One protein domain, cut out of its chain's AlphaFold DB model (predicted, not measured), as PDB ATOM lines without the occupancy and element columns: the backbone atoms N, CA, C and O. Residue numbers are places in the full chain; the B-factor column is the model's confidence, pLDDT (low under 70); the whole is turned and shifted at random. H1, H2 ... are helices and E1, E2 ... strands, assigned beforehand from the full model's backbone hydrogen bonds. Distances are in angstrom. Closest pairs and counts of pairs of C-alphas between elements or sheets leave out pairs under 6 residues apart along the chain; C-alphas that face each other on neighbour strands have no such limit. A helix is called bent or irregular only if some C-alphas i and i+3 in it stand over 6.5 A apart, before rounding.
ATOM      1  N   LEU A   2      22.034 -16.685 -26.890       46.44
ATOM      2  CA  LEU A   2      22.470 -17.999 -27.419       46.44
ATOM      3  C   LEU A   2      22.689 -18.067 -28.949       46.44
ATOM      4  O   LEU A   2      23.667 -18.644 -29.412       46.44
ATOM      5  N   ILE A   3      21.817 -17.434 -29.742       51.50
ATOM      6  CA  ILE A   3      21.936 -17.391 -31.216       51.50
ATOM      7  C   ILE A   3      23.145 -16.545 -31.657       51.50
ATOM      8  O   ILE A   3      23.824 -16.883 -32.622       51.50
ATOM      9  N   ILE A   4      23.452 -15.478 -30.909       57.03
ATOM     10  CA  ILE A   4      24.591 -14.586 -31.175       57.03
ATOM     11  C   ILE A   4      25.908 -15.302 -30.847       57.03
ATOM     12  O   ILE A   4      26.856 -15.188 -31.611       57.03
ATOM     13  N   GLN A   5      25.961 -16.114 -29.784       55.78
ATOM     14  CA  GLN A   5      27.124 -16.964 -29.488       55.78
ATOM     15  C   GLN A   5      27.389 -18.021 -30.572       55.78
ATOM     16  O   GLN A   5      28.545 -18.317 -30.864       55.78
ATOM     17  N   GLY A   6      26.340 -18.558 -31.203       55.38
ATOM     18  CA  GLY A   6      26.475 -19.537 -32.286       55.38
ATOM     19  C   GLY A   6      27.170 -18.998 -33.542       55.38
ATOM     20  O   GLY A   6      27.824 -19.756 -34.255       55.38
ATOM     21  N   LEU A   7      27.094 -17.687 -33.784       55.31
ATOM     22  CA  LEU A   7      27.759 -17.024 -34.910       55.31
ATOM     23  C   LEU A   7      29.289 -16.936 -34.751       55.31
ATOM     24  O   LEU A   7      29.993 -16.885 -35.756       55.31
ATOM     25  N   PHE A   8      29.807 -16.997 -33.517       57.06
ATOM     26  CA  PHE A   8      31.240 -16.898 -33.186       57.06
ATOM     27  C   PHE A   8      31.884 -18.248 -32.818       57.06
ATOM     28  O   PHE A   8      32.932 -18.296 -32.176       57.06
ATOM     29  N   TYR A   9      31.257 -19.363 -33.199       58.94
ATOM     30  CA  TYR A   9      31.740 -20.708 -32.886       58.94
ATOM     31  C   TYR A   9      33.162 -20.954 -33.444       58.94
ATOM     32  O   TYR A   9      33.427 -20.730 -34.623       58.94
ATOM     33  N   SER A  10      34.098 -21.439 -32.615       52.47
ATOM     34  CA  SER A  10      35.549 -21.401 -32.908       52.47
ATOM     35  C   SER A  10      36.053 -22.386 -33.985       52.47
ATOM     36  O   SER A  10      37.259 -22.502 -34.195       52.47
ATOM     37  N   ARG A  11      35.156 -23.120 -34.659       57.94
ATOM     38  CA  ARG A  11      35.474 -24.066 -35.753       57.94
ATOM     39  C   ARG A  11      35.075 -23.561 -37.143       57.94
ATOM     40  O   ARG A  11      35.078 -24.330 -38.099       57.94
ATOM     41  N   ASN A  12      34.713 -22.293 -37.259       62.56
ATOM     42  CA  ASN A  12      34.210 -21.725 -38.497       62.56
ATOM     43  C   ASN A  12      35.332 -21.519 -39.533       62.56
ATOM     44  O   ASN A  12      36.282 -20.782 -39.279       62.56
ATOM     45  N   GLN A  13      35.216 -22.163 -40.698       65.06
ATOM     46  CA  GLN A  13      36.252 -22.144 -41.742       65.06
ATOM     47  C   GLN A  13      35.807 -21.420 -43.018       65.06
ATOM     48  O   GLN A  13      36.659 -20.873 -43.716       65.06
ATOM     49  N   THR A  14      34.502 -21.354 -43.323       74.19
ATOM     50  CA  THR A  14      34.015 -20.721 -44.561       74.19
ATOM     51  C   THR A  14      33.285 -19.405 -44.296       74.19
ATOM     52  O   THR A  14      32.210 -19.365 -43.694       74.19
ATOM     53  N   VAL A  15      33.880 -18.296 -44.748       73.00
ATOM     54  CA  VAL A  15      33.299 -16.949 -44.632       73.00
ATOM     55  C   VAL A  15      32.183 -16.789 -45.665       73.00
ATOM     56  O   VAL A  15      32.402 -16.999 -46.855       73.00
ATOM     57  N   LEU A  16      30.988 -16.417 -45.209       72.38
ATOM     58  CA  LEU A  16      29.816 -16.173 -46.049       72.38
ATOM     59  C   LEU A  16      29.778 -14.716 -46.528       72.38
ATOM     60  O   LEU A  16      29.559 -14.458 -47.707       72.38
ATOM     61  N   PHE A  17      29.996 -13.770 -45.610       75.62
ATOM     62  CA  PHE A  17      30.169 -12.340 -45.883       75.62
ATOM     63  C   PHE A  17      30.739 -11.630 -44.643       75.62
ATOM     64  O   PHE A  17      30.655 -12.147 -43.528       75.62
ATOM     65  N   SER A  18      31.304 -10.434 -44.820       73.12
ATOM     66  CA  SER A  18      31.810  -9.600 -43.723       73.12
ATOM     67  C   SER A  18      31.156  -8.223 -43.731       73.12
ATOM     68  O   SER A  18      31.076  -7.595 -44.787       73.12
ATOM     69  N   VAL A  19      30.753  -7.720 -42.564       72.56
ATOM     70  CA  VAL A  19      30.238  -6.351 -42.398       72.56
ATOM     71  C   VAL A  19      31.026  -5.671 -41.287       72.56
ATOM     72  O   VAL A  19      31.095  -6.201 -40.183       72.56
ATOM     73  N   LEU A  20      31.621  -4.505 -41.574       69.31
ATOM     74  CA  LEU A  20      32.314  -3.660 -40.585       69.31
ATOM     75  C   LEU A  20      33.313  -4.433 -39.693       69.31
ATOM     76  O   LEU A  20      33.345  -4.258 -38.480       69.31
ATOM     77  N   GLY A  21      34.115  -5.317 -40.294       71.88
ATOM     78  CA  GLY A  21      35.149  -6.085 -39.583       71.88
ATOM     79  C   GLY A  21      34.660  -7.353 -38.874       71.88
ATOM     80  O   GLY A  21      35.474  -8.073 -38.302       71.88
ATOM     81  N   VAL A  22      33.365  -7.672 -38.943       70.00
ATOM     82  CA  VAL A  22      32.804  -8.921 -38.411       70.00
ATOM     83  C   VAL A  22      32.548  -9.896 -39.559       70.00
ATOM     84  O   VAL A  22      31.754  -9.609 -40.457       70.00
ATOM     85  N   SER A  23      33.219 -11.049 -39.530       67.31
ATOM     86  CA  SER A  23      33.050 -12.134 -40.506       67.31
ATOM     87  C   SER A  23      31.954 -13.102 -40.059       67.31
ATOM     88  O   SER A  23      32.025 -13.671 -38.971       67.31
ATOM     89  N   PHE A  24      30.950 -13.306 -40.911       70.00
ATOM     90  CA  PHE A  24      29.867 -14.267 -40.703       70.00
ATOM     91  C   PHE A  24      30.195 -15.554 -41.449       70.00
ATOM     92  O   PHE A  24      30.494 -15.516 -42.641       70.00
ATOM     93  N   TYR A  25      30.125 -16.694 -40.768       79.44
ATOM     94  CA  TYR A  25      30.548 -17.978 -41.324       79.44
ATOM     95  C   TYR A  25      29.371 -18.911 -41.601       79.44
ATOM     96  O   TYR A  25      28.367 -18.894 -40.881       79.44
ATOM     97  N   LYS A  26      29.508 -19.765 -42.622       76.19
ATOM     98  CA  LYS A  26      28.475 -20.733 -43.020       76.19
ATOM     99  C   LYS A  26      28.153 -21.715 -41.899       76.19
ATOM    100  O   LYS A  26      26.984 -21.990 -41.637       76.19
ATOM    101  N   GLU A  27      29.179 -22.222 -41.224       76.75
ATOM    102  CA  GLU A  27      29.030 -23.194 -40.142       76.75
ATOM    103  C   GLU A  27      28.356 -22.562 -38.915       76.75
ATOM    104  O   GLU A  27      27.450 -23.163 -38.334       76.75
ATOM    105  N   GLY A  28      28.705 -21.311 -38.593       72.25
ATOM    106  CA  GLY A  28      28.048 -20.528 -37.544       72.25
ATOM    107  C   GLY A  28      26.568 -20.272 -37.838       72.25
ATOM    108  O   GLY A  28      25.731 -20.383 -36.941       72.25
ATOM    109  N   LEU A  29      26.213 -20.010 -39.102       76.44
ATOM    110  CA  LEU A  29      24.818 -19.846 -39.521       76.44
ATOM    111  C   LEU A  29      24.021 -21.154 -39.392       76.44
ATOM    112  O   LEU A  29      22.901 -21.139 -38.880       76.44
ATOM    113  N   ILE A  30      24.590 -22.289 -39.810       77.19
ATOM    114  CA  ILE A  30      23.949 -23.611 -39.688       77.19
ATOM    115  C   ILE A  30      23.765 -23.985 -38.213       77.19
ATOM    116  O   ILE A  30      22.695 -24.463 -37.826       77.19
ATOM    117  N   TYR A  31      24.767 -23.729 -37.371       76.88
ATOM    118  CA  TYR A  31      24.684 -23.978 -35.935       76.88
ATOM    119  C   TYR A  31      23.625 -23.093 -35.267       76.88
ATOM    120  O   TYR A  31      22.763 -23.603 -34.550       76.88
ATOM    121  N   ALA A  32      23.624 -21.789 -35.558       73.12
ATOM    122  CA  ALA A  32      22.613 -20.856 -35.068       73.12
ATOM    123  C   ALA A  32      21.196 -21.255 -35.516       73.12
ATOM    124  O   ALA A  32      20.272 -21.235 -34.703       73.12
ATOM    125  N   THR A  33      21.035 -21.690 -36.770       79.31
ATOM    126  CA  THR A  33      19.759 -22.195 -37.309       79.31
ATOM    127  C   THR A  33      19.318 -23.464 -36.581       79.31
ATOM    128  O   THR A  33      18.178 -23.555 -36.141       79.31
ATOM    129  N   THR A  34      20.225 -24.420 -36.370       79.38
ATOM    130  CA  THR A  34      19.926 -25.681 -35.671       79.38
ATOM    131  C   THR A  34      19.541 -25.439 -34.211       79.38
ATOM    132  O   THR A  34      18.566 -26.009 -33.720       79.38
ATOM    133  N   LEU A  35      20.275 -24.570 -33.511       76.19
ATOM    134  CA  LEU A  35      19.969 -24.173 -32.137       76.19
ATOM    135  C   LEU A  35      18.622 -23.439 -32.063       76.19
ATOM    136  O   LEU A  35      17.818 -23.727 -31.179       76.19
ATOM    137  N   GLY A  36      18.352 -22.554 -33.026       75.69
ATOM    138  CA  GLY A  36      17.065 -21.882 -33.183       75.69
ATOM    139  C   GLY A  36      15.915 -22.872 -33.365       75.69
ATOM    140  O   GLY A  36      14.931 -22.797 -32.633       75.69
ATOM    141  N   CYS A  37      16.062 -23.854 -34.259       81.38
ATOM    142  CA  CYS A  37      15.082 -24.923 -34.449       81.38
ATOM    143  C   CYS A  37      14.869 -25.752 -33.174       81.38
ATOM    144  O   CYS A  37      13.728 -26.046 -32.842       81.38
ATOM    145  N   ARG A  38      15.927 -26.094 -32.424       78.75
ATOM    146  CA  ARG A  38      15.799 -26.843 -31.156       78.75
ATOM    147  C   ARG A  38      15.017 -26.070 -30.101       78.75
ATOM    148  O   ARG A  38      14.114 -26.626 -29.487       78.75
ATOM    149  N   VAL A  39      15.339 -24.791 -29.911       73.06
ATOM    150  CA  VAL A  39      14.609 -23.923 -28.977       73.06
ATOM    151  C   VAL A  39      13.151 -23.781 -29.411       73.06
ATOM    152  O   VAL A  39      12.256 -23.876 -28.577       73.06
ATOM    153  N   LEU A  40      12.900 -23.618 -30.712       76.00
ATOM    154  CA  LEU A  40      11.550 -23.530 -31.258       76.00
ATOM    155  C   LEU A  40      10.753 -24.818 -31.021       76.00
ATOM    156  O   LEU A  40       9.606 -24.738 -30.601       76.00
ATOM    157  N   VAL A  41      11.359 -25.991 -31.227       82.75
ATOM    158  CA  VAL A  41      10.727 -27.280 -30.915       82.75
ATOM    159  C   VAL A  41      10.392 -27.364 -29.431       82.75
ATOM    160  O   VAL A  41       9.249 -27.647 -29.115       82.75
ATOM    161  N   ILE A  42      11.316 -27.031 -28.523       74.94
ATOM    162  CA  ILE A  42      11.036 -27.035 -27.074       74.94
ATOM    163  C   ILE A  42       9.859 -26.109 -26.743       74.94
ATOM    164  O   ILE A  42       8.939 -26.522 -26.047       74.94
ATOM    165  N   ILE A  43       9.844 -24.882 -27.272       71.38
ATOM    166  CA  ILE A  43       8.747 -23.930 -27.046       71.38
ATOM    167  C   ILE A  43       7.421 -24.477 -27.592       71.38
ATOM    168  O   ILE A  43       6.402 -24.382 -26.914       71.38
ATOM    169  N   LEU A  44       7.420 -25.053 -28.797       71.81
ATOM    170  CA  LEU A  44       6.219 -25.607 -29.422       71.81
ATOM    171  C   LEU A  44       5.717 -26.855 -28.698       71.81
ATOM    172  O   LEU A  44       4.516 -26.984 -28.514       71.81
ATOM    173  N   THR A  45       6.602 -27.752 -28.267       71.94
ATOM    174  CA  THR A  45       6.231 -28.967 -27.533       71.94
ATOM    175  C   THR A  45       5.730 -28.626 -26.134       71.94
ATOM    176  O   THR A  45       4.673 -29.114 -25.745       71.94
ATOM    177  N   SER A  46       6.409 -27.731 -25.408       68.81
ATOM    178  CA  SER A  46       5.925 -27.225 -24.116       68.81
ATOM    179  C   SER A  46       4.602 -26.470 -24.263       68.81
ATOM    180  O   SER A  46       3.696 -26.648 -23.455       68.81
ATOM    181  N   GLY A  47       4.454 -25.662 -25.317       65.56
ATOM    182  CA  GLY A  47       3.212 -24.951 -25.622       65.56
ATOM    183  C   GLY A  47       2.070 -25.890 -26.011       65.56
ATOM    184  O   GLY A  47       0.947 -25.696 -25.565       65.56
ATOM    185  N   PHE A  48       2.352 -26.932 -26.796       71.44
ATOM    186  CA  PHE A  48       1.391 -27.977 -27.138       71.44
ATOM    187  C   PHE A  48       0.923 -28.703 -25.879       71.44
ATOM    188  O   PHE A  48      -0.276 -28.781 -25.648       71.44
ATOM    189  N   PHE A  49       1.854 -29.116 -25.017       65.00
ATOM    190  CA  PHE A  49       1.547 -29.786 -23.755       65.00
ATOM    191  C   PHE A  49       0.712 -28.912 -22.802       65.00
ATOM    192  O   PHE A  49      -0.247 -29.396 -22.208       65.00
ATOM    193  N   MET A  50       1.005 -27.609 -22.717       64.81
ATOM    194  CA  MET A  50       0.177 -26.663 -21.953       64.81
ATOM    195  C   MET A  50      -1.242 -26.495 -22.511       64.81
ATOM    196  O   MET A  50      -2.136 -26.084 -21.778       64.81
ATOM    197  N   VAL A  51      -1.451 -26.745 -23.806       64.12
ATOM    198  CA  VAL A  51      -2.757 -26.590 -24.464       64.12
ATOM    199  C   VAL A  51      -3.557 -27.894 -24.456       64.12
ATOM    200  O   VAL A  51      -4.785 -27.836 -24.403       64.12
ATOM    201  N   THR A  52      -2.899 -29.054 -24.535       68.00
ATOM    202  CA  THR A  52      -3.572 -30.359 -24.640       68.00
ATOM    203  C   THR A  52      -3.911 -30.995 -23.302       68.00
ATOM    204  O   THR A  52      -4.878 -31.747 -23.242       68.00
ATOM    205  N   THR A  53      -3.133 -30.716 -22.260       68.00
ATOM    206  CA  THR A  53      -3.271 -31.356 -20.945       68.00
ATOM    207  C   THR A  53      -3.919 -30.381 -19.967       68.00
ATOM    208  O   THR A  53      -3.602 -29.185 -19.994       68.00
ATOM    209  N   SER A  54      -4.833 -30.851 -19.112       67.19
ATOM    210  CA  SER A  54      -5.427 -29.968 -18.105       67.19
ATOM    211  C   SER A  54      -4.384 -29.552 -17.063       67.19
ATOM    212  O   SER A  54      -3.348 -30.191 -16.852       67.19
ATOM    213  N   ILE A  55      -4.650 -28.424 -16.409       65.00
ATOM    214  CA  ILE A  55      -3.796 -27.896 -15.342       65.00
ATOM    215  C   ILE A  55      -3.790 -28.870 -14.154       65.00
ATOM    216  O   ILE A  55      -2.729 -29.147 -13.602       65.00
ATOM    217  N   SER A  56      -4.943 -29.438 -13.806       63.88
ATOM    218  CA  SER A  56      -5.084 -30.454 -12.757       63.88
ATOM    219  C   SER A  56      -4.272 -31.721 -13.041       63.88
ATOM    220  O   SER A  56      -3.585 -32.222 -12.151       63.88
ATOM    221  N   GLU A  57      -4.298 -32.226 -14.278       69.00
ATOM    222  CA  GLU A  57      -3.544 -33.408 -14.692       69.00
ATOM    223  C   GLU A  57      -2.049 -33.129 -14.591       69.00
ATOM    224  O   GLU A  57      -1.321 -33.896 -13.969       69.00
ATOM    225  N   ASN A  58      -1.596 -31.985 -15.111       69.31
ATOM    226  CA  ASN A  58      -0.204 -31.555 -14.990       69.31
ATOM    227  C   ASN A  58       0.233 -31.413 -13.527       69.31
ATOM    228  O   ASN A  58       1.320 -31.869 -13.174       69.31
ATOM    229  N   ALA A  59      -0.609 -30.831 -12.671       67.81
ATOM    230  CA  ALA A  59      -0.335 -30.726 -11.244       67.81
ATOM    231  C   ALA A  59      -0.204 -32.115 -10.601       67.81
ATOM    232  O   ALA A  59       0.779 -32.394  -9.919       67.81
ATOM    233  N   THR A  60      -1.140 -33.016 -10.904       67.62
ATOM    234  CA  THR A  60      -1.153 -34.391 -10.393       67.62
ATOM    235  C   THR A  60       0.082 -35.167 -10.848       67.62
ATOM    236  O   THR A  60       0.729 -35.820 -10.036       67.62
ATOM    237  N   TYR A  61       0.477 -35.065 -12.120       73.12
ATOM    238  CA  TYR A  61       1.686 -35.717 -12.629       73.12
ATOM    239  C   TYR A  61       2.956 -35.199 -11.951       73.12
ATOM    240  O   TYR A  61       3.857 -35.987 -11.660       73.12
ATOM    241  N   LEU A  62       3.040 -33.893 -11.683       72.00
ATOM    242  CA  LEU A  62       4.181 -33.306 -10.985       72.00
ATOM    243  C   LEU A  62       4.231 -33.750  -9.514       72.00
ATOM    244  O   LEU A  62       5.307 -34.118  -9.042       72.00
ATOM    245  N   GLU A  63       3.088 -33.796  -8.819       71.69
ATOM    246  CA  GLU A  63       2.985 -34.326  -7.449       71.69
ATOM    247  C   GLU A  63       3.385 -35.812  -7.399       71.69
ATOM    248  O   GLU A  63       4.220 -36.208  -6.585       71.69
ATOM    249  N   LEU A  64       2.887 -36.629  -8.335       75.00
ATOM    250  CA  LEU A  64       3.250 -38.049  -8.464       75.00
ATOM    251  C   LEU A  64       4.731 -38.264  -8.802       75.00
ATOM    252  O   LEU A  64       5.297 -39.303  -8.467       75.00
ATOM    253  N   SER A  65       5.374 -37.284  -9.438       74.19
ATOM    254  CA  SER A  65       6.812 -37.305  -9.738       74.19
ATOM    255  C   SER A  65       7.686 -36.962  -8.522       74.19
ATOM    256  O   SER A  65       8.907 -36.874  -8.653       74.19
ATOM    257  N   GLY A  66       7.086 -36.764  -7.342       73.94
ATOM    258  CA  GLY A  66       7.786 -36.489  -6.088       73.94
ATOM    259  C   GLY A  66       8.088 -35.010  -5.840       73.94
ATOM    260  O   GLY A  66       8.814 -34.691  -4.897       73.94
ATOM    261  N   LEU A  67       7.555 -34.093  -6.656       70.44
ATOM    262  CA  LEU A  67       7.629 -32.665  -6.349       70.44
ATOM    263  C   LEU A  67       6.676 -32.336  -5.202       70.44
ATOM    264  O   LEU A  67       5.533 -32.787  -5.173       70.44
ATOM    265  N   SER A  68       7.134 -31.490  -4.277       70.75
ATOM    266  CA  SER A  68       6.246 -30.926  -3.261       70.75
ATOM    267  C   SER A  68       5.116 -30.160  -3.946       70.75
ATOM    268  O   SER A  68       5.364 -29.362  -4.855       70.75
ATOM    269  N   TYR A  69       3.887 -30.349  -3.471       66.50
ATOM    270  CA  TYR A  69       2.702 -29.650  -3.971       66.50
ATOM    271  C   TYR A  69       2.875 -28.115  -3.976       66.50
ATOM    272  O   TYR A  69       2.350 -27.434  -4.856       66.50
ATOM    273  N   LYS A  70       3.692 -27.550  -3.067       65.88
ATOM    274  CA  LYS A  70       4.039 -26.115  -3.058       65.88
ATOM    275  C   LYS A  70       4.806 -25.710  -4.316       65.88
ATOM    276  O   LYS A  70       4.515 -24.690  -4.937       65.88
ATOM    277  N   THR A  71       5.779 -26.526  -4.716       69.88
ATOM    278  CA  THR A  71       6.560 -26.324  -5.942       69.88
ATOM    279  C   THR A  71       5.682 -26.486  -7.175       69.88
ATOM    280  O   THR A  71       5.770 -25.676  -8.097       69.88
ATOM    281  N   VAL A  72       4.804 -27.492  -7.165       68.69
ATOM    282  CA  VAL A  72       3.817 -27.701  -8.227       68.69
ATOM    283  C   VAL A  72       2.930 -26.471  -8.371       68.69
ATOM    284  O   VAL A  72       2.798 -25.950  -9.471       68.69
ATOM    285  N   TYR A  73       2.412 -25.920  -7.278       66.88
ATOM    286  CA  TYR A  73       1.587 -24.719  -7.327       66.88
ATOM    287  C   TYR A  73       2.306 -23.501  -7.895       66.88
ATOM    288  O   TYR A  73       1.746 -22.830  -8.759       66.88
ATOM    289  N   VAL A  74       3.536 -23.210  -7.464       68.69
ATOM    290  CA  VAL A  74       4.302 -22.083  -8.022       68.69
ATOM    291  C   VAL A  74       4.472 -22.255  -9.533       68.69
ATOM    292  O   VAL A  74       4.241 -21.314 -10.293       68.69
ATOM    293  N   LEU A  75       4.795 -23.471  -9.985       68.44
ATOM    294  CA  LEU A  75       4.900 -23.787 -11.409       68.44
ATOM    295  C   LEU A  75       3.559 -23.590 -12.128       68.44
ATOM    296  O   LEU A  75       3.502 -22.879 -13.132       68.44
ATOM    297  N   MET A  76       2.471 -24.153 -11.600       69.50
ATOM    298  CA  MET A  76       1.147 -24.081 -12.219       69.50
ATOM    299  C   MET A  76       0.564 -22.663 -12.203       69.50
ATOM    300  O   MET A  76      -0.079 -22.265 -13.170       69.50
ATOM    301  N   SER A  77       0.855 -21.863 -11.177       64.12
ATOM    302  CA  SER A  77       0.453 -20.453 -11.079       64.12
ATOM    303  C   SER A  77       1.048 -19.631 -12.217       64.12
ATOM    304  O   SER A  77       0.341 -18.874 -12.881       64.12
ATOM    305  N   VAL A  78       2.335 -19.837 -12.509       66.19
ATOM    306  CA  VAL A  78       2.998 -19.203 -13.658       66.19
ATOM    307  C   VAL A  78       2.379 -19.689 -14.970       66.19
ATOM    308  O   VAL A  78       2.125 -18.885 -15.870       66.19
ATOM    309  N   CYS A  79       2.074 -20.986 -15.065       64.00
ATOM    310  CA  CYS A  79       1.411 -21.566 -16.231       64.00
ATOM    311  C   CYS A  79      -0.018 -21.032 -16.428       64.00
ATOM    312  O   CYS A  79      -0.488 -21.003 -17.560       64.00
ATOM    313  N   TYR A  80      -0.690 -20.574 -15.369       64.81
ATOM    314  CA  TYR A  80      -2.053 -20.036 -15.414       64.81
ATOM    315  C   TYR A  80      -2.111 -18.598 -15.948       64.81
ATOM    316  O   TYR A  80      -3.055 -18.220 -16.649       64.81
ATOM    317  N   ILE A  81      -1.092 -17.784 -15.651       67.00
ATOM    318  CA  ILE A  81      -1.059 -16.361 -16.024       67.00
ATOM    319  C   ILE A  81      -1.159 -16.189 -17.547       67.00
ATOM    320  O   ILE A  81      -1.924 -15.353 -18.029       67.00
ATOM    321  N   LEU A  82      -0.429 -16.997 -18.321       64.75
ATOM    322  CA  LEU A  82      -0.365 -16.872 -19.781       64.75
ATOM    323  C   LEU A  82      -1.718 -17.137 -20.482       64.75
ATOM    324  O   LEU A  82      -2.182 -16.255 -21.214       64.75
ATOM    325  N   PRO A  83      -2.391 -18.289 -20.274       64.62
ATOM    326  CA  PRO A  83      -3.717 -18.547 -20.831       64.62
ATOM    327  C   PRO A  83      -4.757 -17.501 -20.425       64.62
ATOM    328  O   PRO A  83      -5.559 -17.079 -21.266       64.62
ATOM    329  N   GLU A  84      -4.733 -17.042 -19.171       67.94
ATOM    330  CA  GLU A  84      -5.691 -16.055 -18.672       67.94
ATOM    331  C   GLU A  84      -5.463 -14.674 -19.304       67.94
ATOM    332  O   GLU A  84      -6.410 -14.044 -19.788       67.94
ATOM    333  N   MET A  85      -4.202 -14.239 -19.436       66.56
ATOM    334  CA  MET A  85      -3.856 -13.038 -20.202       66.56
ATOM    335  C   MET A  85      -4.329 -13.145 -21.653       66.56
ATOM    336  O   MET A  85      -4.940 -12.209 -22.170       66.56
ATOM    337  N   MET A  86      -4.102 -14.286 -22.315       67.25
ATOM    338  CA  MET A  86      -4.567 -14.504 -23.689       67.25
ATOM    339  C   MET A  86      -6.095 -14.418 -23.795       67.25
ATOM    340  O   MET A  86      -6.616 -13.841 -24.753       67.25
ATOM    341  N   ARG A  87      -6.827 -14.963 -22.819       70.38
ATOM    342  CA  ARG A  87      -8.295 -14.959 -22.782       70.38
ATOM    343  C   ARG A  87      -8.850 -13.550 -22.574       70.38
ATOM    344  O   ARG A  87      -9.711 -13.109 -23.340       70.38
ATOM    345  N   ASN A  88      -8.319 -12.817 -21.601       71.38
ATOM    346  CA  ASN A  88      -8.691 -11.429 -21.344       71.38
ATOM    347  C   ASN A  88      -8.319 -10.518 -22.524       71.38
ATOM    348  O   ASN A  88      -9.127  -9.680 -22.926       71.38
ATOM    349  N   MET A  89      -7.174 -10.752 -23.174       70.31
ATOM    350  CA  MET A  89      -6.798 -10.043 -24.399       70.31
ATOM    351  C   MET A  89      -7.800 -10.289 -25.536       70.31
ATOM    352  O   MET A  89      -8.202  -9.332 -26.195       70.31
ATOM    353  N   ARG A  90      -8.277 -11.527 -25.738       73.31
ATOM    354  CA  ARG A  90      -9.327 -11.821 -26.734       73.31
ATOM    355  C   ARG A  90     -10.634 -11.090 -26.425       73.31
ATOM    356  O   ARG A  90     -11.219 -10.519 -27.341       73.31
ATOM    357  N   LYS A  91     -11.074 -11.062 -25.159       72.88
ATOM    358  CA  LYS A  91     -12.282 -10.322 -24.736       72.88
ATOM    359  C   LYS A  91     -12.152  -8.827 -25.037       72.88
ATOM    360  O   LYS A  91     -13.060  -8.233 -25.613       72.88
ATOM    361  N   ILE A  92     -11.003  -8.232 -24.712       72.88
ATOM    362  CA  ILE A  92     -10.744  -6.811 -24.977       72.88
ATOM    363  C   ILE A  92     -10.696  -6.539 -26.485       72.88
ATOM    364  O   ILE A  92     -11.321  -5.592 -26.951       72.88
ATOM    365  N   GLN A  93     -10.028  -7.394 -27.264       70.44
ATOM    366  CA  GLN A  93      -9.979  -7.276 -28.725       70.44
ATOM    367  C   GLN A  93     -11.367  -7.392 -29.364       70.44
ATOM    368  O   GLN A  93     -11.683  -6.631 -30.275       70.44
ATOM    369  N   GLN A  94     -12.216  -8.306 -28.885       75.19
ATOM    370  CA  GLN A  94     -13.603  -8.419 -29.339       75.19
ATOM    371  C   GLN A  94     -14.405  -7.160 -28.995       75.19
ATOM    372  O   GLN A  94     -15.054  -6.602 -29.875       75.19
ATOM    373  N   ALA A  95     -14.301  -6.656 -27.761       72.88
ATOM    374  CA  ALA A  95     -14.972  -5.425 -27.349       72.88
ATOM    375  C   ALA A  95     -14.512  -4.206 -28.173       72.88
ATOM    376  O   ALA A  95     -15.330  -3.390 -28.588       72.88
ATOM    377  N   GLN A  96     -13.214  -4.098 -28.467       69.50
ATOM    378  CA  GLN A  96     -12.660  -3.048 -29.329       69.50
ATOM    379  C   GLN A  96     -13.132  -3.186 -30.782       69.50
ATOM    380  O   GLN A  96     -13.530  -2.196 -31.398       69.50
ATOM    381  N   LYS A  97     -13.188  -4.416 -31.307       71.19
ATOM    382  CA  LYS A  97     -13.723  -4.703 -32.643       71.19
ATOM    383  C   LYS A  97     -15.190  -4.276 -32.771       71.19
ATOM    384  O   LYS A  97     -15.553  -3.689 -33.784       71.19
ATOM    385  N   VAL A  98     -16.007  -4.513 -31.741       75.56
ATOM    386  CA  VAL A  98     -17.410  -4.053 -31.680       75.56
ATOM    387  C   VAL A  98     -17.502  -2.522 -31.619       75.56
ATOM    388  O   VAL A  98     -18.403  -1.941 -32.212       75.56
ATOM    389  N   ARG A  99     -16.534  -1.847 -30.986       74.44
ATOM    390  CA  ARG A  99     -16.434  -0.375 -30.934       74.44
ATOM    391  C   ARG A  99     -15.914   0.269 -32.230       74.44
ATOM    392  O   ARG A  99     -15.643   1.466 -32.243       74.44
ATOM    393  N   GLY A 100     -15.756  -0.495 -33.313       63.97
ATOM    394  CA  GLY A 100     -15.385   0.037 -34.628       63.97
ATOM    395  C   GLY A 100     -13.927   0.493 -34.750       63.97
ATOM    396  O   GLY A 100     -13.587   1.210 -35.691       63.97
ATOM    397  N   THR A 101     -13.036   0.090 -33.836       59.62
ATOM    398  CA  THR A 101     -11.611   0.420 -33.968       59.62
ATOM    399  C   THR A 101     -11.004  -0.360 -35.137       59.62
ATOM    400  O   THR A 101     -10.900  -1.586 -35.099       59.62
ATOM    401  N   ASN A 102     -10.625   0.363 -36.190       58.66
ATOM    402  CA  ASN A 102     -10.115  -0.183 -37.447       58.66
ATOM    403  C   ASN A 102      -8.772  -0.937 -37.248       58.66
ATOM    404  O   ASN A 102      -7.924  -0.457 -36.487       58.66
ATOM    405  N   PRO A 103      -8.499  -2.062 -37.941       53.25
ATOM    406  CA  PRO A 103      -7.197  -2.727 -37.878       53.25
ATOM    407  C   PRO A 103      -6.110  -1.838 -38.510       53.25
ATOM    408  O   PRO A 103      -6.098  -1.597 -39.717       53.25
ATOM    409  N   GLN A 104      -5.193  -1.321 -37.691       58.66
ATOM    410  CA  GLN A 104      -4.121  -0.419 -38.133       58.66
ATOM    411  C   GLN A 104      -3.051  -1.129 -38.986       58.66
ATOM    412  O   GLN A 104      -2.730  -2.303 -38.776       58.66
ATOM    413  N   LYS A 105      -2.478  -0.387 -39.948       58.88
ATOM    414  CA  LYS A 105      -1.688  -0.916 -41.077       58.88
ATOM    415  C   LYS A 105      -0.182  -1.120 -40.811       58.88
ATOM    416  O   LYS A 105       0.465  -1.760 -41.631       58.88
ATOM    417  N   THR A 106       0.394  -0.651 -39.692       68.81
ATOM    418  CA  THR A 106       1.847  -0.803 -39.407       68.81
ATOM    419  C   THR A 106       2.156  -1.423 -38.035       68.81
ATOM    420  O   THR A 106       1.409  -1.253 -37.073       68.81
ATOM    421  N   LEU A 107       3.277  -2.156 -37.938       58.22
ATOM    422  CA  LEU A 107       3.700  -2.909 -36.742       58.22
ATOM    423  C   LEU A 107       3.911  -2.004 -35.509       58.22
ATOM    424  O   LEU A 107       3.501  -2.350 -34.405       58.22
ATOM    425  N   ILE A 108       4.491  -0.816 -35.710       64.50
ATOM    426  CA  ILE A 108       4.759   0.169 -34.645       64.50
ATOM    427  C   ILE A 108       3.452   0.764 -34.102       64.50
ATOM    428  O   ILE A 108       3.313   0.973 -32.898       64.50
ATOM    429  N   GLN A 109       2.467   1.001 -34.972       63.94
ATOM    430  CA  GLN A 109       1.150   1.504 -34.574       63.94
ATOM    431  C   GLN A 109       0.337   0.434 -33.826       63.94
ATOM    432  O   GLN A 109      -0.275   0.750 -32.811       63.94
ATOM    433  N   LYS A 110       0.436  -0.843 -34.232       63.62
ATOM    434  CA  LYS A 110      -0.115  -1.981 -33.471       63.62
ATOM    435  C   LYS A 110       0.492  -2.101 -32.071       63.62
ATOM    436  O   LYS A 110      -0.227  -2.372 -31.119       63.62
ATOM    437  N   LEU A 111       1.800  -1.886 -31.926       60.50
ATOM    438  CA  LEU A 111       2.439  -1.930 -30.609       60.50
ATOM    439  C   LEU A 111       1.951  -0.775 -29.715       60.50
ATOM    440  O   LEU A 111       1.600  -0.992 -28.556       60.50
ATOM    441  N   LYS A 112       1.852   0.441 -30.276       64.88
ATOM    442  CA  LYS A 112       1.323   1.624 -29.575       64.88
ATOM    443  C   LYS A 112      -0.154   1.497 -29.192       64.88
ATOM    444  O   LYS A 112      -0.545   2.079 -28.189       64.88
ATOM    445  N   SER A 113      -0.967   0.764 -29.952       64.31
ATOM    446  CA  SER A 113      -2.386   0.552 -29.629       64.31
ATOM    447  C   SER A 113      -2.621  -0.559 -28.603       64.31
ATOM    448  O   SER A 113      -3.630  -0.533 -27.900       64.31
ATOM    449  N   VAL A 114      -1.690  -1.510 -28.478       65.38
ATOM    450  CA  VAL A 114      -1.746  -2.584 -27.474       65.38
ATOM    451  C   VAL A 114      -1.233  -2.112 -26.113       65.38
ATOM    452  O   VAL A 114      -1.760  -2.546 -25.095       65.38
ATOM    453  N   LEU A 115      -0.261  -1.194 -26.070       66.81
ATOM    454  CA  LEU A 115       0.354  -0.716 -24.824       66.81
ATOM    455  C   LEU A 115      -0.659  -0.228 -23.755       66.81
ATOM    456  O   LEU A 115      -0.543  -0.662 -22.609       66.81
ATOM    457  N   PRO A 116      -1.688   0.583 -24.096       70.62
ATOM    458  CA  PRO A 116      -2.687   1.050 -23.130       70.62
ATOM    459  C   PRO A 116      -3.603  -0.061 -22.608       70.62
ATOM    460  O   PRO A 116      -4.225   0.104 -21.569       70.62
ATOM    461  N   VAL A 117      -3.711  -1.181 -23.329       72.12
ATOM    462  CA  VAL A 117      -4.483  -2.367 -22.925       72.12
ATOM    463  C   VAL A 117      -3.621  -3.320 -22.104       72.12
ATOM    464  O   VAL A 117      -4.107  -3.951 -21.170       72.12
ATOM    465  N   LEU A 118      -2.340  -3.420 -22.455       70.50
ATOM    466  CA  LEU A 118      -1.402  -4.356 -21.861       70.50
ATOM    467  C   LEU A 118      -1.153  -4.041 -20.385       70.50
ATOM    468  O   LEU A 118      -1.163  -4.960 -19.576       70.50
ATOM    469  N   ILE A 119      -0.992  -2.762 -20.024       73.81
ATOM    470  CA  ILE A 119      -0.752  -2.368 -18.627       73.81
ATOM    471  C   ILE A 119      -1.953  -2.729 -17.727       73.81
ATOM    472  O   ILE A 119      -1.750  -3.497 -16.787       73.81
ATOM    473  N   PRO A 120      -3.207  -2.304 -18.012       74.81
ATOM    474  CA  PRO A 120      -4.369  -2.722 -17.222       74.81
ATOM    475  C   PRO A 120      -4.580  -4.234 -17.200       74.81
ATOM    476  O   PRO A 120      -5.010  -4.780 -16.189       74.81
ATOM    477  N   LEU A 121      -4.283  -4.925 -18.305       73.94
ATOM    478  CA  LEU A 121      -4.386  -6.379 -18.383       73.94
ATOM    479  C   LEU A 121      -3.398  -7.065 -17.433       73.94
ATOM    480  O   LEU A 121      -3.789  -7.989 -16.723       73.94
ATOM    481  N   VAL A 122      -2.141  -6.618 -17.416       72.69
ATOM    482  CA  VAL A 122      -1.114  -7.144 -16.512       72.69
ATOM    483  C   VAL A 122      -1.503  -6.871 -15.064       72.69
ATOM    484  O   VAL A 122      -1.537  -7.814 -14.283       72.69
ATOM    485  N   ILE A 123      -1.887  -5.633 -14.728       73.62
ATOM    486  CA  ILE A 123      -2.330  -5.268 -13.371       73.62
ATOM    487  C   ILE A 123      -3.502  -6.153 -12.936       73.62
ATOM    488  O   ILE A 123      -3.410  -6.834 -11.922       73.62
ATOM    489  N   LYS A 124      -4.553  -6.257 -13.759       76.56
ATOM    490  CA  LYS A 124      -5.718  -7.101 -13.463       76.56
ATOM    491  C   LYS A 124      -5.346  -8.569 -13.259       76.56
ATOM    492  O   LYS A 124      -5.929  -9.236 -12.410       76.56
ATOM    493  N   THR A 125      -4.405  -9.083 -14.049       74.62
ATOM    494  CA  THR A 125      -3.965 -10.479 -13.934       74.62
ATOM    495  C   THR A 125      -3.171 -10.700 -12.645       74.62
ATOM    496  O   THR A 125      -3.346 -11.726 -11.993       74.62
ATOM    497  N   LEU A 126      -2.341  -9.734 -12.247       72.88
ATOM    498  CA  LEU A 126      -1.623  -9.772 -10.973       72.88
ATOM    499  C   LEU A 126      -2.588  -9.691  -9.783       72.88
ATOM    500  O   LEU A 126      -2.477 -10.505  -8.872       72.88
ATOM    501  N   ASP A 127      -3.584  -8.803  -9.830       74.00
ATOM    502  CA  ASP A 127      -4.614  -8.696  -8.787       74.00
ATOM    503  C   ASP A 127      -5.413  -9.998  -8.644       74.00
ATOM    504  O   ASP A 127      -5.647 -10.483  -7.537       74.00
ATOM    505  N   GLN A 128      -5.797 -10.610  -9.772       77.44
ATOM    506  CA  GLN A 128      -6.441 -11.926  -9.785       77.44
ATOM    507  C   GLN A 128      -5.539 -13.010  -9.187       77.44
ATOM    508  O   GLN A 128      -6.012 -13.836  -8.409       77.44
ATOM    509  N   SER A 129      -4.248 -13.002  -9.525       78.12
ATOM    510  CA  SER A 129      -3.277 -13.947  -8.974       78.12
ATOM    511  C   SER A 129      -3.109 -13.780  -7.463       78.12
ATOM    512  O   SER A 129      -2.984 -14.774  -6.752       78.12
ATOM    513  N   MET A 130      -3.117 -12.542  -6.965       78.44
ATOM    514  CA  MET A 130      -3.010 -12.256  -5.537       78.44
ATOM    515  C   MET A 130      -4.253 -12.740  -4.785       78.44
ATOM    516  O   MET A 130      -4.119 -13.449  -3.792       78.44
ATOM    517  N   ALA A 131      -5.454 -12.431  -5.289       84.19
ATOM    518  CA  ALA A 131      -6.710 -12.919  -4.710       84.19
ATOM    519  C   ALA A 131      -6.752 -14.455  -4.638       84.19
ATOM    520  O   ALA A 131      -7.162 -15.016  -3.623       84.19
ATOM    521  N   ARG A 132      -6.253 -15.129  -5.679       86.56
ATOM    522  CA  ARG A 132      -6.168 -16.591  -5.714       86.56
ATOM    523  C   ARG A 132      -5.195 -17.141  -4.690       86.56
ATOM    524  O   ARG A 132      -5.533 -18.075  -3.976       86.56
ATOM    525  N   SER A 133      -4.006 -16.551  -4.596       81.88
ATOM    526  CA  SER A 133      -3.011 -16.964  -3.606       81.88
ATOM    527  C   SER A 133      -3.544 -16.825  -2.181       81.88
ATOM    528  O   SER A 133      -3.357 -17.732  -1.377       81.88
ATOM    529  N   ILE A 134      -4.238 -15.719  -1.889       85.25
ATOM    530  CA  ILE A 134      -4.900 -15.501  -0.598       85.25
ATOM    531  C   ILE A 134      -5.940 -16.596  -0.353       85.25
ATOM    532  O   ILE A 134      -5.888 -17.266   0.671       85.25
ATOM    533  N   SER A 135      -6.845 -16.817  -1.309       88.38
ATOM    534  CA  SER A 135      -7.898 -17.832  -1.200       88.38
ATOM    535  C   SER A 135      -7.342 -19.234  -0.952       88.38
ATOM    536  O   SER A 135      -7.833 -19.955  -0.093       88.38
ATOM    537  N   LEU A 136      -6.280 -19.625  -1.653       86.44
ATOM    538  CA  LEU A 136      -5.672 -20.940  -1.473       86.44
ATOM    539  C   LEU A 136      -5.104 -21.117  -0.064       86.44
ATOM    540  O   LEU A 136      -5.357 -22.140   0.566       86.44
ATOM    541  N   GLN A 137      -4.386 -20.118   0.453       83.12
ATOM    542  CA  GLN A 137      -3.876 -20.175   1.824       83.12
ATOM    543  C   GLN A 137      -5.002 -20.225   2.859       83.12
ATOM    544  O   GLN A 137      -4.916 -21.025   3.788       83.12
ATOM    545  N   LEU A 138      -6.073 -19.448   2.658       86.00
ATOM    546  CA  LEU A 138      -7.264 -19.504   3.509       86.00
ATOM    547  C   LEU A 138      -7.911 -20.896   3.489       86.00
ATOM    548  O   LEU A 138      -8.286 -21.419   4.529       86.00
ATOM    549  N   ARG A 139      -7.947 -21.557   2.329       87.75
ATOM    550  CA  ARG A 139      -8.521 -22.904   2.141       87.75
ATOM    551  C   ARG A 139      -7.538 -24.032   2.457       87.75
ATOM    552  O   ARG A 139      -7.551 -25.082   1.814       87.75
ATOM    553  N   GLY A 140      -6.611 -23.779   3.381       77.38
ATOM    554  CA  GLY A 140      -5.700 -24.784   3.916       77.38
ATOM    555  C   GLY A 140      -4.702 -25.349   2.907       77.38
ATOM    556  O   GLY A 140      -4.205 -26.449   3.119       77.38
TER     557      GLY A 140
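Overview. This is residues 2 to 140 of the 455 residues of the protein "ATPase component of energizing module of queuosine-regulated ECF transporter" of Streptococcus sp. HSISS2 (UniProt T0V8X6). The model looks like a lopsided T: the long helix H2 is the stem, with a small head at its far end made of the strand hairpin E1 and E2 and the short helix H1 folded back beside the start of H2. The bar is the long helix H4, which has H3 folded back along its first part and H5, kinked, crossing it at a steep tilt; residues 40 to 48 of H2 stand free between head and bar. The printed part has 139 residues with five named helices and two named strands, in the order H1, E1, E2, H2, H3, H4, H5, and its class is mostly helix. The sheet, order E1 - E2, is antiparallel. The whole is only just extended, close to loose, with a radius of gyration of the C-alphas of 22.0 A, and flat, spanning 62 by 51 by 24 A.

Arrangement. Look first at E1, residues 15 to 19, and E2, residues 22 to 25, an antiparallel hairpin at 157 degrees; N 16 and O 24 are 2.8 A apart and N 24 and O 17 are 2.9 A apart, both within hydrogen-bond range. From E2 a tight link, with 0 residues between them, leads to H2, residues 26 to 52. With its residues 28 to 36 alone it touches H1, residues 2 to 7, at a shallow tilt of 21 degrees, opposite ways; their closest C-alphas, Leu 7 and Gly 28, are 4.4 A apart. At its other end H2 is close to but not clearly touching H4, residues 69 to 98, about perpendicular at 90 degrees, the closest C-alphas being Met 50 and Cys 79, 7.8 A apart. H3, residues 55 to 64, forms a helical hairpin with H4: they touch, through residues 69 to 76 of H4 alone, at a shallow tilt of 11 degrees, opposite ways, with the closest C-alphas, Glu 63 and Tyr 69, 5.8 A apart. H4 and H5, residues 107 to 138, form another helical hairpin and touch, through residues 117 to 129 of H5 alone, at a steep tilt of 43 degrees, opposite ways; the closest C-alphas, Met 85 and Thr 125, are 6.8 A apart. H2 and H5 are apart. Every O i to N i+4 pair is within hydrogen-bond range in H2 and H3, against 1 of 2 in H1, 24 of 26 in H4 and 25 of 28 in H5.

Along the chain. Find C-alpha 26 at (28.475, -20.733, -43.020); from there H2 runs 38.2 A to C-alpha 52 at (-3.572, -30.359, -24.640). H4 is 42.7 A long, with a kink of 25 degrees near residue 79. H5 is 44.9 A long, ends at C-alpha 138 at (-7.264, -19.504, 3.509), has a kink of 42 degrees near residue 116 and is only just irregular, C-alphas 113 and 116 being 6.52 A apart. H1 is 9.2 A long, E1 11.3 A, E2 9.8 A and H3 14.1 A.

Size, cuts and confidence. The C-alphas of Thr 14 and Leu 138, the two farthest apart, are 63.4 A from each other. The printed part has no cut and no long link. Look in the B-factor column for a mean pLDDT of the printed part of 70.1; 63 residues are under 70, among them 2 to 13, 49 to 60, 69 to 86 and 100 to 115.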